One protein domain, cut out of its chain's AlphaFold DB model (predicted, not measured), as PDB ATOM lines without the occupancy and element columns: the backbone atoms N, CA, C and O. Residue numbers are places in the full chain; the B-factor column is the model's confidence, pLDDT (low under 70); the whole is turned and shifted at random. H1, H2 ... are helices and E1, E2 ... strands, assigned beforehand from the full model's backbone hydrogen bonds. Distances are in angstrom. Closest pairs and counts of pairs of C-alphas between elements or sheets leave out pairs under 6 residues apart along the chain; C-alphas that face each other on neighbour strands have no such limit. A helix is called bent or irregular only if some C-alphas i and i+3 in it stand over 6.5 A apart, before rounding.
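AT A GLANCE: This is residues 32 to 136 of the 378 residues of the protein "PMD domain-containing protein" of Triticum turgidum subsp. durum (UniProt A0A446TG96). The fold has two small ends joined through a helical middle: at one end the hairpin of E2 and E3 has the helix H4 packed on it, mostly on E2, and at the other end the two short strands E1 and E4 pair next to a long unnamed stretch, residues 32 to 50. H2 lies in the middle, making a corner with the short helix H1 near residues 58 and 64 and another with the irregular helix H3 near residues 71 and 87. The printed part has 105 residues with four named helices and four named strands, in the order E1, H1, H2, E2, E3, H3, H4, E4; the strands form two antiparallel sheets, E1 - E4 and E2 - E3. The class is mixed, helices and strands, with under half of the residues in named elements. The whole is compact, with a radius of gyration of the C-alphas of 14.9 A, and spans 47 by 32 by 22 A.

IN THESE COORDINATES: The printed part begins with C-alpha 32 at (244.089, 282.949, 226.775), and residues 32 to 50 hold no named element. The strand E1, residues 51 to 53, begins with C-alpha 51 at (239.862, 292.591, 239.214). The helix H1 is residues 55 to 60, 8.7 A long from first to last C-alpha, and H2 is residues 62 to 71, 14.3 A long, the longest helix by residues. The strands E2, residues 74 to 78, and E3, residues 81 to 85, measure 12.7 A and 12.4 A. H3, residues 87 to 94, spans 8.1 A; it is irregular, with C-alphas 89 and 92 standing 8.6 A apart. Residues 95 to 110 again hold no named element. H4, residues 111 to 118, is 11.0 A long and begins with C-alpha 111 at (245.568, 257.754, 245.156). E4, residues 127 to 129, ends with C-alpha 129 at (241.685, 288.281, 236.835).

HOW THE PARTS SIT: E1 and E4 are antiparallel neighbours at 143 degrees, with N 53 and O 127 within hydrogen-bond range at 2.8 A and N 129 and O 51 at 2.8 A. H1 and E4 are apart, but only just, at 8.2 A. H1 and H2 touch only at the corner by their link, with the closest C-alphas, those of Val 58 and Leu 64, 5.3 A apart; they run opposite ways at a steep tilt of 46 degrees. H2 has one pair of C-alphas within 8 A of E4, those of Ala 68 and Phe 127, at 7.2 A. H2 and H3 touch, with the closest C-alphas, those of Leu 71 and Pro 87, 5.9 A apart, and run opposite ways at a steep tilt of 49 degrees. E2 and E3 form an antiparallel hairpin at 149 degrees, with N 76 and O 83 at 2.8 A and N 85 and O 74 at 2.8 A, both within hydrogen-bond range. H4 has 13 pairs of C-alphas within 8 A of E2, the closest being those of Glu 75 and Ala 114 at 5.1 A, and 2 pairs with E3. H4 and H2 are close but not clearly touching, with the C-alphas of Gln 69 and Tyr 118 7.6 A apart; their lines are only just about perpendicular, at 71 degrees. H3 and H4 are apart. In H2 every O i to N i+4 pair is within hydrogen-bond range; in H1 it is 1 of 2, in H4 3 of 4, and in H3 1 of 4, beside 3 of 5 O i to N i+3 pairs.

THE WHOLE: The two C-alphas farthest apart, those of Asp 46 and Gln 80, are 47.6 A apart. The printed part has no cut. The link from H3 to H4, with 16 residues, is long; the link from H4 to E4, with 8 residues, is short, and the other links between named elements are tight. The mean pLDDT of the printed part is 78.0, and the model's confidence is low, under 70, in residues 32 to 40 and 42 to 49.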
ATOM      1  N   ARG A  32     245.256 282.637 225.928       62.06
ATOM      2  CA  ARG A  32     244.089 282.949 226.775       62.06
ATOM      3  C   ARG A  32     242.745 282.376 226.269       62.06
ATOM      4  O   ARG A  32     241.745 283.101 226.284       62.06
ATOM      5  N   PRO A  33     242.625 281.067 225.979       59.16
ATOM      6  CA  PRO A  33     241.340 280.463 225.588       59.16
ATOM      7  C   PRO A  33     240.256 280.546 226.690       59.16
ATOM      8  O   PRO A  33     239.080 280.231 226.463       59.16
ATOM      9  N   TYR A  34     240.657 280.952 227.902       56.72
ATOM     10  CA  TYR A  34     239.811 281.195 229.073       56.72
ATOM     11  C   TYR A  34     239.676 282.684 229.446       56.72
ATOM     12  O   TYR A  34     238.947 283.001 230.376       56.72
ATOM     13  N   GLY A  35     240.382 283.596 228.766       49.81
ATOM     14  CA  GLY A  35     240.320 285.045 229.011       49.81
ATOM     15  C   GLY A  35     239.501 285.824 227.976       49.81
ATOM     16  O   GLY A  35     239.118 286.962 228.239       49.81
ATOM     17  N   GLY A  36     239.234 285.227 226.810       52.66
ATOM     18  CA  GLY A  36     238.355 285.789 225.784       52.66
ATOM     19  C   GLY A  36     236.865 285.655 226.122       52.66
ATOM     20  O   GLY A  36     236.477 284.887 227.003       52.66
ATOM     21  N   SER A  37     236.022 286.361 225.362       48.62
ATOM     22  CA  SER A  37     234.553 286.506 225.497       48.62
ATOM     23  C   SER A  37     233.726 285.215 225.658       48.62
ATOM     24  O   SER A  37     232.522 285.283 225.891       48.62
ATOM     25  N   SER A  38     234.344 284.036 225.547       49.47
ATOM     26  CA  SER A  38     233.707 282.731 225.739       49.47
ATOM     27  C   SER A  38     233.647 282.265 227.200       49.47
ATOM     28  O   SER A  38     232.885 281.346 227.508       49.47
ATOM     29  N   PHE A  39     234.434 282.868 228.099       57.38
ATOM     30  CA  PHE A  39     234.440 282.564 229.528       57.38
ATOM     31  C   PHE A  39     234.144 283.851 230.308       57.38
ATOM     32  O   PHE A  39     234.881 284.829 230.213       57.38
ATOM     33  N   ALA A  40     233.020 283.882 231.027       59.00
ATOM     34  CA  ALA A  40     232.485 285.080 231.676       59.00
ATOM     35  C   ALA A  40     233.242 285.425 232.972       59.00
ATOM     36  O   ALA A  40     232.659 285.454 234.056       59.00
ATOM     37  N   LEU A  41     234.553 285.655 232.878       70.50
ATOM     38  CA  LEU A  41     235.293 286.218 233.999       70.50
ATOM     39  C   LEU A  41     234.804 287.646 234.268       70.50
ATOM     40  O   LEU A  41     234.550 288.395 233.317       70.50
ATOM     41  N   PRO A  42     234.672 288.042 235.546       68.25
ATOM     42  CA  PRO A  42     234.289 289.397 235.896       68.25
ATOM     43  C   PRO A  42     235.230 290.411 235.246       68.25
ATOM     44  O   PRO A  42     236.448 290.252 235.265       68.25
ATOM     45  N   GLN A  43     234.658 291.467 234.675       67.38
ATOM     46  CA  GLN A  43     235.419 292.579 234.123       67.38
ATOM     47  C   GLN A  43     235.455 293.721 235.142       67.38
ATOM     48  O   GLN A  43     234.449 294.027 235.784       67.38
ATOM     49  N   SER A  44     236.624 294.341 235.317       65.00
ATOM     50  CA  SER A  44     236.746 295.590 236.060       65.00
ATOM     51  C   SER A  44     235.982 296.703 235.338       65.00
ATOM     52  O   SER A  44     235.885 296.720 234.107       65.00
ATOM     53  N   LYS A  45     235.417 297.628 236.119       61.75
ATOM     54  CA  LYS A  45     234.656 298.774 235.602       61.75
ATOM     55  C   LYS A  45     235.557 299.840 234.969       61.75
ATOM     56  O   LYS A  45     235.088 300.597 234.128       61.75
ATOM     57  N   ASP A  46     236.834 299.859 235.351       61.72
ATOM     58  CA  ASP A  46     237.800 300.893 234.967       61.72
ATOM     59  C   ASP A  46     238.683 300.482 233.774       61.72
ATOM     60  O   ASP A  46     239.485 301.279 233.288       61.72
ATOM     61  N   GLY A  47     238.542 299.242 233.282       57.31
ATOM     62  CA  GLY A  47     239.082 298.744 232.008       57.31
ATOM     63  C   GLY A  47     240.610 298.686 231.876       57.31
ATOM     64  O   GLY A  47     241.109 298.220 230.853       57.31
ATOM     65  N   LYS A  48     241.363 299.184 232.863       57.88
ATOM     66  CA  LYS A  48     242.832 299.294 232.809       57.88
ATOM     67  C   LYS A  48     243.547 298.327 233.739       57.88
ATOM     68  O   LYS A  48     244.597 297.805 233.373       57.88
ATOM     69  N   ASP A  49     242.945 298.037 234.886       65.00
ATOM     70  CA  ASP A  49     243.498 297.135 235.884       65.00
ATOM     71  C   ASP A  49     242.555 295.944 236.070       65.00
ATOM     72  O   ASP A  49     241.330 296.081 236.036       65.00
ATOM     73  N   GLY A  50     243.130 294.747 236.199       73.69
ATOM     74  CA  GLY A  50     242.363 293.528 236.458       73.69
ATOM     75  C   GLY A  50     241.560 293.603 237.762       73.69
ATOM     76  O   GLY A  50     241.702 294.539 238.546       73.69
ATOM     77  N   CYS A  51     240.712 292.610 238.020       80.00
ATOM     78  CA  CYS A  51     239.862 292.591 239.214       80.00
ATOM     79  C   CYS A  51     240.125 291.365 240.093       80.00
ATOM     80  O   CYS A  51     240.498 290.297 239.615       80.00
ATOM     81  N   TRP A  52     239.926 291.517 241.401       82.31
ATOM     82  CA  TRP A  52     239.941 290.391 242.329       82.31
ATOM     83  C   TRP A  52     238.578 289.704 242.361       82.31
ATOM     84  O   TRP A  52     237.542 290.355 242.492       82.31
ATOM     85  N   VAL A  53     238.594 288.377 242.290       83.31
ATOM     86  CA  VAL A  53     237.437 287.513 242.522       83.31
ATOM     87  C   VAL A  53     237.600 286.893 243.903       83.31
ATOM     88  O   VAL A  53     238.480 286.063 244.127       83.31
ATOM     89  N   HIS A  54     236.773 287.337 244.847       84.75
ATOM     90  CA  HIS A  54     236.838 286.906 246.243       84.75
ATOM     91  C   HIS A  54     236.103 285.582 246.488       84.75
ATOM     92  O   HIS A  54     235.157 285.250 245.775       84.75
ATOM     93  N   CYS A  55     236.489 284.867 247.547       84.56
ATOM     94  CA  CYS A  55     235.998 283.523 247.868       84.56
ATOM     95  C   CYS A  55     234.476 283.397 247.955       84.56
ATOM     96  O   CYS A  55     233.911 282.442 247.434       84.56
ATOM     97  N   HIS A  56     233.783 284.386 248.523       85.56
ATOM     98  CA  HIS A  56     232.319 284.381 248.572       85.56
ATOM     99  C   HIS A  56     231.690 284.417 247.171       85.56
ATOM    100  O   HIS A  56     230.656 283.799 246.948       85.56
ATOM    101  N   VAL A  57     232.323 285.094 246.206       84.44
ATOM    102  CA  VAL A  57     231.878 285.113 244.806       84.44
ATOM    103  C   VAL A  57     232.179 283.769 244.145       84.44
ATOM    104  O   VAL A  57     231.300 283.192 243.505       84.44
ATOM    105  N   VAL A  58     233.381 283.223 244.359       83.88
ATOM    106  CA  VAL A  58     233.779 281.900 243.846       83.88
ATOM    107  C   VAL A  58     232.818 280.813 244.340       83.88
ATOM    108  O   VAL A  58     232.298 280.046 243.536       83.88
ATOM    109  N   ALA A  59     232.486 280.790 245.631       85.94
ATOM    110  CA  ALA A  59     231.573 279.813 246.227       85.94
ATOM    111  C   ALA A  59     230.171 279.797 245.590       85.94
ATOM    112  O   ALA A  59     229.500 278.766 245.608       85.94
ATOM    113  N   THR A  60     229.746 280.893 244.954       87.19
ATOM    114  CA  THR A  60     228.418 280.987 244.320       87.19
ATOM    115  C   THR A  60     228.370 280.577 242.846       87.19
ATOM    116  O   THR A  60     227.282 280.307 242.340       87.19
ATOM    117  N   SER A  61     229.509 280.478 242.147       85.38
ATOM    118  CA  SER A  61     229.550 280.145 240.713       85.38
ATOM    119  C   SER A  61     230.380 278.894 240.441       85.38
ATOM    120  O   SER A  61     231.574 278.835 240.732       85.38
ATOM    121  N   LYS A  62     229.762 277.904 239.785       84.75
ATOM    122  CA  LYS A  62     230.442 276.671 239.355       84.75
ATOM    123  C   LYS A  62     231.520 276.946 238.308       84.75
ATOM    124  O   LYS A  62     232.538 276.256 238.276       84.75
ATOM    125  N   GLU A  63     231.313 277.947 237.459       83.12
ATOM    126  CA  GLU A  63     232.278 278.385 236.455       83.12
ATOM    127  C   GLU A  63     233.529 278.957 237.128       83.12
ATOM    128  O   GLU A  63     234.637 278.524 236.815       83.12
ATOM    129  N   LEU A  64     233.359 279.862 238.099       82.88
ATOM    130  CA  LEU A  64     234.478 280.440 238.849       82.88
ATOM    131  C   LEU A  64     235.205 279.393 239.695       82.88
ATOM    132  O   LEU A  64     236.429 279.430 239.768       82.88
ATOM    133  N   GLN A  65     234.485 278.426 240.272       84.44
ATOM    134  CA  GLN A  65     235.101 277.284 240.960       84.44
ATOM    135  C   GLN A  65     235.935 276.430 240.012       84.44
ATOM    136  O   GLN A  65     237.058 276.066 240.346       84.44
ATOM    137  N   SER A  66     235.410 276.140 238.820       82.94
ATOM    138  CA  SER A  66     236.127 275.357 237.809       82.94
ATOM    139  C   SER A  66     237.387 276.084 237.338       82.94
ATOM    140  O   SER A  66     238.430 275.462 237.175       82.94
ATOM    141  N   PHE A  67     237.321 277.407 237.166       82.56
ATOM    142  CA  PHE A  67     238.500 278.196 236.821       82.56
ATOM    143  C   PHE A  67     239.516 278.238 237.958       82.56
ATOM    144  O   PHE A  67     240.685 277.956 237.724       82.56
ATOM    145  N   ALA A  68     239.076 278.506 239.191       84.06
ATOM    146  CA  ALA A  68     239.933 278.458 240.372       84.06
ATOM    147  C   ALA A  68     240.624 277.092 240.515       84.06
ATOM    148  O   ALA A  68     241.812 277.041 240.816       84.06
ATOM    149  N   GLN A  69     239.919 275.997 240.219       85.38
ATOM    150  CA  GLN A  69     240.486 274.650 240.191       85.38
ATOM    151  C   GLN A  69     241.622 274.515 239.167       85.38
ATOM    152  O   GLN A  69     242.647 273.917 239.477       85.38
ATOM    153  N   CYS A  70     241.477 275.096 237.972       84.81
ATOM    154  CA  CYS A  70     242.538 275.123 236.960       84.81
ATOM    155  C   CYS A  70     243.744 275.983 237.367       84.81
ATOM    156  O   CYS A  70     244.828 275.801 236.826       84.81
ATOM    157  N   LEU A  71     243.593 276.924 238.301       84.00
ATOM    158  CA  LEU A  71     244.725 277.713 238.798       84.00
ATOM    159  C   LEU A  71     245.525 276.979 239.878       84.00
ATOM    160  O   LEU A  71     246.649 277.380 240.175       84.00
ATOM    161  N   LEU A  72     244.956 275.933 240.478       84.62
ATOM    162  CA  LEU A  72     245.559 275.243 241.606       84.62
ATOM    163  C   LEU A  72     246.469 274.100 241.148       84.62
ATOM    164  O   LEU A  72     246.008 273.170 240.479       84.62
ATOM    165  N   PRO A  73     247.746 274.114 241.559       84.94
ATOM    166  CA  PRO A  73     248.604 272.948 241.445       84.94
ATOM    167  C   PRO A  73     248.010 271.769 242.219       84.94
ATOM    168  O   PRO A  73     247.598 271.919 243.371       84.94
ATOM    169  N   CYS A  74     247.952 270.600 241.588       87.12
ATOM    170  CA  CYS A  74     247.397 269.392 242.194       87.12
ATOM    171  C   CYS A  74     247.924 268.126 241.510       87.12
ATOM    172  O   CYS A  74     248.611 268.180 240.495       87.12
ATOM    173  N   GLU A  75     247.605 266.966 242.073       88.75
ATOM    174  CA  GLU A  75     247.866 265.671 241.456       88.75
ATOM    175  C   GLU A  75     246.607 265.190 240.717       88.75
ATOM    176  O   GLU A  75     245.533 265.027 241.305       88.75
ATOM    177  N   LEU A  76     246.747 264.944 239.418       86.50
ATOM    178  CA  LEU A  76     245.713 264.376 238.565       86.50
ATOM    179  C   LEU A  76     245.790 262.857 238.638       86.50
ATOM    180  O   LEU A  76     246.777 262.237 238.251       86.50
ATOM    181  N   VAL A  77     244.718 262.260 239.137       84.81
ATOM    182  CA  VAL A  77     244.565 260.812 239.221       84.81
ATOM    183  C   VAL A  77     243.735 260.341 238.033       84.81
ATOM    184  O   VAL A  77     242.556 260.681 237.930       84.81
ATOM    185  N   GLY A  78     244.308 259.505 237.173       77.81
ATOM    186  CA  GLY A  78     243.607 258.947 236.015       77.81
ATOM    187  C   GLY A  78     244.411 257.828 235.372       77.81
ATOM    188  O   GLY A  78     245.582 257.689 235.674       77.81
ATOM    189  N   MET A  79     243.787 256.991 234.536       70.62
ATOM    190  CA  MET A  79     244.477 255.987 233.695       70.62
ATOM    191  C   MET A  79     245.617 255.212 234.395       70.62
ATOM    192  O   MET A  79     246.680 255.006 233.827       70.62
ATOM    193  N   GLN A  80     245.392 254.792 235.647       75.75
ATOM    194  CA  GLN A  80     246.373 254.083 236.488       75.75
ATOM    195  C   GLN A  80     247.655 254.869 236.844       75.75
ATOM    196  O   GLN A  80     248.536 254.310 237.490       75.75
ATOM    197  N   CYS A  81     247.741 256.162 236.529       82.19
ATOM    198  CA  CYS A  81     248.845 257.045 236.888       82.19
ATOM    199  C   CYS A  81     248.408 258.195 237.819       82.19
ATOM    200  O   CYS A  81     247.220 258.454 238.055       82.19
ATOM    201  N   ILE A  82     249.413 258.857 238.399       82.38
ATOM    202  CA  ILE A  82     249.272 260.107 239.146       82.38
ATOM    203  C   ILE A  82     250.211 261.127 238.500       82.38
ATOM    204  O   ILE A  82     251.439 261.005 238.599       82.38
ATOM    205  N   GLU A  83     249.638 262.129 237.844       85.62
ATOM    206  CA  GLU A  83     250.378 263.175 237.142       85.62
ATOM    207  C   GLU A  83     250.346 264.496 237.899       85.62
ATOM    208  O   GLU A  83     249.316 264.914 238.422       85.62
ATOM    209  N   HIS A  84     251.483 265.185 237.925       85.25
ATOM    210  CA  HIS A  84     251.601 266.454 238.625       85.25
ATOM    211  C   HIS A  84     251.135 267.604 237.727       85.25
ATOM    212  O   HIS A  84     251.784 267.937 236.731       85.25
ATOM    213  N   TYR A  85     250.021 268.232 238.094       85.25
ATOM    214  CA  TYR A  85     249.490 269.400 237.412       85.25
ATOM    215  C   TYR A  85     250.093 270.686 237.973       85.25
ATOM    216  O   TYR A  85     249.890 271.047 239.131       85.25
ATOM    217  N   CYS A  86     250.814 271.391 237.104       81.94
ATOM    218  CA  CYS A  86     251.578 272.596 237.411       81.94
ATOM    219  C   CYS A  86     251.120 273.753 236.505       81.94
ATOM    220  O   CYS A  86     251.788 274.036 235.503       81.94
ATOM    221  N   PRO A  87     249.991 274.420 236.812       81.75
ATOM    222  CA  PRO A  87     249.407 275.446 235.944       81.75
ATOM    223  C   PRO A  87     250.322 276.659 235.739       81.75
ATOM    224  O   PRO A  87     250.260 277.320 234.704       81.75
ATOM    225  N   HIS A  88     251.239 276.919 236.676       78.69
ATOM    226  CA  HIS A  88     252.236 277.987 236.575       78.69
ATOM    227  C   HIS A  88     253.222 277.797 235.415       78.69
ATOM    228  O   HIS A  88     253.777 278.778 234.934       78.69
ATOM    229  N   ARG A  89     253.412 276.569 234.909       82.19
ATOM    230  CA  ARG A  89     254.234 276.307 233.710       82.19
ATOM    231  C   ARG A  89     253.622 276.870 232.425       82.19
ATOM    232  O   ARG A  89     254.326 276.998 231.431       82.19
ATOM    233  N   VAL A  90     252.322 277.162 232.445       78.12
ATOM    234  CA  VAL A  90     251.538 277.660 231.307       78.12
ATOM    235  C   VAL A  90     250.676 278.859 231.716       78.12
ATOM    236  O   VAL A  90     249.568 279.051 231.212       78.12
ATOM    237  N   ALA A  91     251.180 279.691 232.632       81.31
ATOM    238  CA  ALA A  91     250.449 280.788 233.269       81.31
ATOM    239  C   ALA A  91     249.760 281.723 232.251       81.31
ATOM    240  O   ALA A  91     248.625 282.163 232.458       81.31
ATOM    241  N   ARG A  92     250.386 281.932 231.088       78.75
ATOM    242  CA  ARG A  92     249.849 282.763 229.996       78.75
ATOM    243  C   ARG A  92     248.575 282.222 229.361       78.75
ATOM    244  O   ARG A  92     247.725 283.012 228.954       78.75
ATOM    245  N   GLN A  93     248.377 280.902 229.315       77.00
ATOM    246  CA  GLN A  93     247.109 280.315 228.852       77.00
ATOM    247  C   GLN A  93     245.947 280.654 229.796       77.00
ATOM    248  O   GLN A  93     244.796 280.740 229.372       77.00
ATOM    249  N   LEU A  94     246.259 280.898 231.068       78.12
ATOM    250  CA  LEU A  94     245.312 281.297 232.105       78.12
ATOM    251  C   LEU A  94     245.188 282.829 232.225       78.12
ATOM    252  O   LEU A  94     244.403 283.325 233.027       78.12
ATOM    253  N   GLY A  95     245.911 283.583 231.389       78.19
ATOM    254  CA  GLY A  95     245.895 285.045 231.360       78.19
ATOM    255  C   GLY A  95     246.922 285.721 232.265       78.19
ATOM    256  O   GLY A  95     246.922 286.944 232.323       78.19
ATOM    257  N   PHE A  96     247.798 284.970 232.929       78.94
ATOM    258  CA  PHE A  96     248.817 285.497 233.837       78.94
ATOM    259  C   PHE A  96     250.183 285.631 233.161       78.94
ATOM    260  O   PHE A  96     250.470 284.930 232.194       78.94
ATOM    261  N   ASP A  97     251.036 286.511 233.679       81.50
ATOM    262  CA  ASP A  97     252.399 286.665 233.169       81.50
ATOM    263  C   ASP A  97     253.197 285.364 233.418       81.50
ATOM    264  O   ASP A  97     253.058 284.734 234.471       81.50
ATOM    265  N   GLN A  98     253.998 284.919 232.441       81.94
ATOM    266  CA  GLN A  98     254.829 283.721 232.595       81.94
ATOM    267  C   GLN A  98     256.049 284.033 233.452       81.94
ATOM    268  O   GLN A  98     256.828 284.915 233.101       81.94
ATOM    269  N   ASP A  99     256.249 283.250 234.506       82.12
ATOM    270  CA  ASP A  99     257.450 283.310 235.337       82.12
ATOM    271  C   ASP A  99     258.216 281.980 235.311       82.12
ATOM    272  O   ASP A  99     257.718 280.972 234.787       82.12
ATOM    273  N   VAL A 100     259.434 281.975 235.858       78.88
ATOM    274  CA  VAL A 100     260.257 280.772 236.023       78.88
ATOM    275  C   VAL A 100     259.465 279.730 236.817       78.88
ATOM    276  O   VAL A 100     259.004 280.016 237.926       78.88
ATOM    277  N   PRO A 101     259.290 278.505 236.291       76.31
ATOM    278  CA  PRO A 101     258.552 277.481 237.007       76.31
ATOM    279  C   PRO A 101     259.194 277.148 238.358       76.31
ATOM    280  O   PRO A 101     260.313 276.646 238.421       76.31
ATOM    281  N   GLY A 102     258.463 277.387 239.447       71.75
ATOM    282  CA  GLY A 102     258.866 276.939 240.778       71.75
ATOM    283  C   GLY A 102     258.710 275.426 240.959       71.75
ATOM    284  O   GLY A 102     257.878 274.786 240.303       71.75
ATOM    285  N   THR A 103     259.481 274.859 241.889       76.44
ATOM    286  CA  THR A 103     259.326 273.470 242.340       76.44
ATOM    287  C   THR A 103     258.177 273.378 243.336       76.44
ATOM    288  O   THR A 103     258.215 274.002 244.396       76.44
ATOM    289  N   ILE A 104     257.167 272.576 243.006       76.19
ATOM    290  CA  ILE A 104     256.030 272.298 243.886       76.19
ATOM    291  C   ILE A 104     256.192 270.878 244.446       76.19
ATOM    292  O   ILE A 104     256.422 269.952 243.662       76.19
ATOM    293  N   PRO A 105     256.118 270.681 245.776       80.62
ATOM    294  CA  PRO A 105     256.166 269.351 246.367       80.62
ATOM    295  C   PRO A 105     255.025 268.469 245.860       80.62
ATOM    296  O   PRO A 105     253.869 268.889 245.830       80.62
ATOM    297  N   ARG A 106     255.358 267.230 245.495       84.56
ATOM    298  CA  ARG A 106     254.382 266.240 245.036       84.56
ATOM    299  C   ARG A 106     253.671 265.565 246.200       84.56
ATOM    300  O   ARG A 106     254.262 265.321 247.249       84.56
ATOM    301  N   ALA A 107     252.413 265.206 245.976       86.06
ATOM    302  CA  ALA A 107     251.556 264.535 246.951       86.06
ATOM    303  C   ALA A 107     251.002 263.222 246.374       86.06
ATOM    304  O   ALA A 107     249.798 262.969 246.375       86.06
ATOM    305  N   ASN A 108     251.898 262.384 245.852       87.69
ATOM    306  CA  ASN A 108     251.578 261.195 245.059       87.69
ATOM    307  C   ASN A 108     251.768 259.861 245.809       87.69
ATOM    308  O   ASN A 108     251.775 258.812 245.171       87.69
ATOM    309  N   SER A 109     251.897 259.880 247.141       90.12
ATOM    310  CA  SER A 109     252.144 258.673 247.952       90.12
ATOM    311  C   SER A 109     251.061 257.604 247.800       90.12
ATOM    312  O   SER A 109     251.343 256.411 247.824       90.12
ATOM    313  N   CYS A 110     249.807 258.019 247.625       90.12
ATOM    314  CA  CYS A 110     248.721 257.131 247.247       90.12
ATOM    315  C   CYS A 110     247.608 257.910 246.543       90.12
ATOM    316  O   CYS A 110     247.509 259.138 246.636       90.12
ATOM    317  N   ARG A 111     246.704 257.176 245.885       87.38
ATOM    318  CA  ARG A 111     245.568 257.754 245.156       87.38
ATOM    319  C   ARG A 111     244.694 258.663 246.029       87.38
ATOM    320  O   ARG A 111     244.216 259.690 245.558       87.38
ATOM    321  N   LYS A 112     244.493 258.294 247.299       90.25
ATOM    322  CA  LYS A 112     243.680 259.057 248.260       90.25
ATOM    323  C   LYS A 112     244.309 260.419 248.568       90.25
ATOM    324  O   LYS A 112     243.602 261.424 248.552       90.25
ATOM    325  N   THR A 113     245.621 260.451 248.804       89.62
ATOM    326  CA  THR A 113     246.379 261.686 249.059       89.62
ATOM    327  C   THR A 113     246.402 262.583 247.825       89.62
ATOM    328  O   THR A 113     246.087 263.767 247.930       89.62
ATOM    329  N   ALA A 114     246.664 262.006 246.649       87.81
ATOM    330  CA  ALA A 114     246.656 262.734 245.384       87.81
ATOM    331  C   ALA A 114     245.290 263.386 245.118       87.81
ATOM    332  O   ALA A 114     245.200 264.597 244.923       87.81
ATOM    333  N   TRP A 115     244.200 262.622 245.236       88.62
ATOM    334  CA  TRP A 115     242.844 263.139 245.032       88.62
ATOM    335  C   TRP A 115     242.458 264.255 246.012       88.62
ATOM    336  O   TRP A 115     241.693 265.156 245.667       88.62
ATOM    337  N   ALA A 116     242.995 264.231 247.235       87.25
ATOM    338  CA  ALA A 116     242.759 265.290 248.210       87.25
ATOM    339  C   ALA A 116     243.370 266.635 247.780       87.25
ATOM    340  O   ALA A 116     242.821 267.671 248.142       87.25
ATOM    341  N   THR A 117     244.451 266.636 246.990       86.12
ATOM    342  CA  THR A 117     245.030 267.878 246.442       86.12
ATOM    343  C   THR A 117     244.180 268.496 245.341       86.12
ATOM    344  O   THR A 117     244.149 269.714 245.203       86.12
ATOM    345  N   TYR A 118     243.444 267.672 244.593       84.62
ATOM    346  CA  TYR A 118     242.495 268.154 243.597       84.62
ATOM    347  C   TYR A 118     241.258 268.786 244.252       84.62
ATOM    348  O   TYR A 118     240.654 269.683 243.683       84.62
ATOM    349  N   ARG A 119     240.858 268.364 245.456       83.19
ATOM    350  CA  ARG A 119     239.672 268.923 246.124       83.19
ATOM    351  C   ARG A 119     239.931 270.330 246.664       83.19
ATOM    352  O   ARG A 119     240.463 270.500 247.758       83.19
ATOM    353  N   MET A 120     239.467 271.326 245.921       79.62
ATOM    354  CA  MET A 120     239.429 272.722 246.344       79.62
ATOM    355  C   MET A 120     238.181 273.023 247.194       79.62
ATOM    356  O   MET A 120     237.096 272.507 246.921       79.62
ATOM    357  N   ARG A 121     238.341 273.865 248.223       79.94
ATOM    358  CA  ARG A 121     237.236 274.468 248.984       79.94
ATOM    359  C   ARG A 121     237.005 275.899 248.489       79.94
ATOM    360  O   ARG A 121     237.893 276.732 248.688       79.94
ATOM    361  N   PRO A 122     235.872 276.198 247.830       76.00
ATOM    362  CA  PRO A 122     235.620 277.511 247.226       76.00
ATOM    363  C   PRO A 122     235.723 278.683 248.203       76.00
ATOM    364  O   PRO A 122     236.094 279.790 247.817       76.00
ATOM    365  N   GLU A 123     235.428 278.431 249.474       80.06
ATOM    366  CA  GLU A 123     235.412 279.413 250.553       80.06
ATOM    367  C   GLU A 123     236.820 279.903 250.932       80.06
ATOM    368  O   GLU A 123     236.964 280.989 251.497       80.06
ATOM    369  N   ASP A 124     237.853 279.144 250.562       80.25
ATOM    370  CA  ASP A 124     239.249 279.411 250.912       80.25
ATOM    371  C   ASP A 124     240.043 280.053 249.757       80.25
ATOM    372  O   ASP A 124     241.219 280.381 249.922       80.25
ATOM    373  N   VAL A 125     239.431 280.246 248.579       81.88
ATOM    374  CA  VAL A 125     240.151 280.650 247.359       81.88
ATOM    375  C   VAL A 125     239.644 281.979 246.812       81.88
ATOM    376  O   VAL A 125     238.466 282.154 246.531       81.88
ATOM    377  N   SER A 126     240.560 282.921 246.610       83.69
ATOM    378  CA  SER A 126     240.325 284.172 245.879       83.69
ATOM    379  C   SER A 126     241.440 284.357 244.866       83.69
ATOM    380  O   SER A 126     242.593 284.153 245.227       83.69
ATOM    381  N   PHE A 127     241.133 284.768 243.640       83.44
ATOM    382  CA  PHE A 127     242.132 284.922 242.579       83.44
ATOM    383  C   PHE A 127     241.976 286.248 241.838       83.44
ATOM    384  O   PHE A 127     240.903 286.851 241.817       83.44
ATOM    385  N   PHE A 128     243.064 286.710 241.230       83.06
ATOM    386  CA  PHE A 128     243.070 287.909 240.401       83.06
ATOM    387  C   PHE A 128     242.780 287.564 238.938       83.06
ATOM    388  O   PHE A 128     243.314 286.592 238.413       83.06
ATOM    389  N   VAL A 129     241.968 288.375 238.268       79.25
ATOM    390  CA  VAL A 129     241.685 288.281 236.835       79.25
ATOM    391  C   VAL A 129     242.359 289.455 236.129       79.25
ATOM    392  O   VAL A 129     241.843 290.576 236.165       79.25
ATOM    393  N   PRO A 130     243.507 289.236 235.471       75.44
ATOM    394  CA  PRO A 130     244.156 290.268 234.676       75.44
ATOM    395  C   PRO A 130     243.333 290.603 233.423       75.44
ATOM    396  O   PRO A 130     242.904 289.723 232.677       75.44
ATOM    397  N   GLN A 131     243.146 291.896 233.155       72.19
ATOM    398  CA  GLN A 131     242.509 292.385 231.923       72.19
ATOM    399  C   GLN A 131     243.501 292.716 230.802       72.19
ATOM    400  O   GLN A 131     243.092 292.907 229.662       72.19
ATOM    401  N   ARG A 132     244.797 292.744 231.112       72.00
ATOM    402  CA  ARG A 132     245.873 292.958 230.138       72.00
ATOM    403  C   ARG A 132     246.308 291.654 229.478       72.00
ATOM    404  O   ARG A 132     246.046 290.571 230.004       72.00
ATOM    405  N   ASP A 133     247.019 291.777 228.365       71.06
ATOM    406  CA  ASP A 133     247.676 290.638 227.733       71.06
ATOM    407  C   ASP A 133     248.850 290.140 228.586       71.06
ATOM    408  O   ASP A 133     249.627 290.959 229.090       71.06
ATOM    409  N   PRO A 134     248.989 288.815 228.759       72.62
ATOM    410  CA  PRO A 134     250.013 288.233 229.606       72.62
ATOM    411  C   PRO A 134     251.390 288.254 228.934       72.62
ATOM    412  O   PRO A 134     251.577 287.720 227.831       72.62
ATOM    413  N   GLY A 135     252.359 288.842 229.629       75.06
ATOM    414  CA  GLY A 135     253.768 288.898 229.245       75.06
ATOM    415  C   GLY A 135     254.593 287.746 229.824       75.06
ATOM    416  O   GLY A 135     254.051 286.731 230.260       75.06
ATOM    417  N   MET A 136     255.914 287.906 229.828       73.31
ATOM    418  CA  MET A 136     256.846 287.064 230.586       73.31
ATOM    419  C   MET A 136     257.747 287.926 231.470       73.31
ATOM    420  O   MET A 136     257.970 289.101 231.170       73.31
TER     421      MET A 136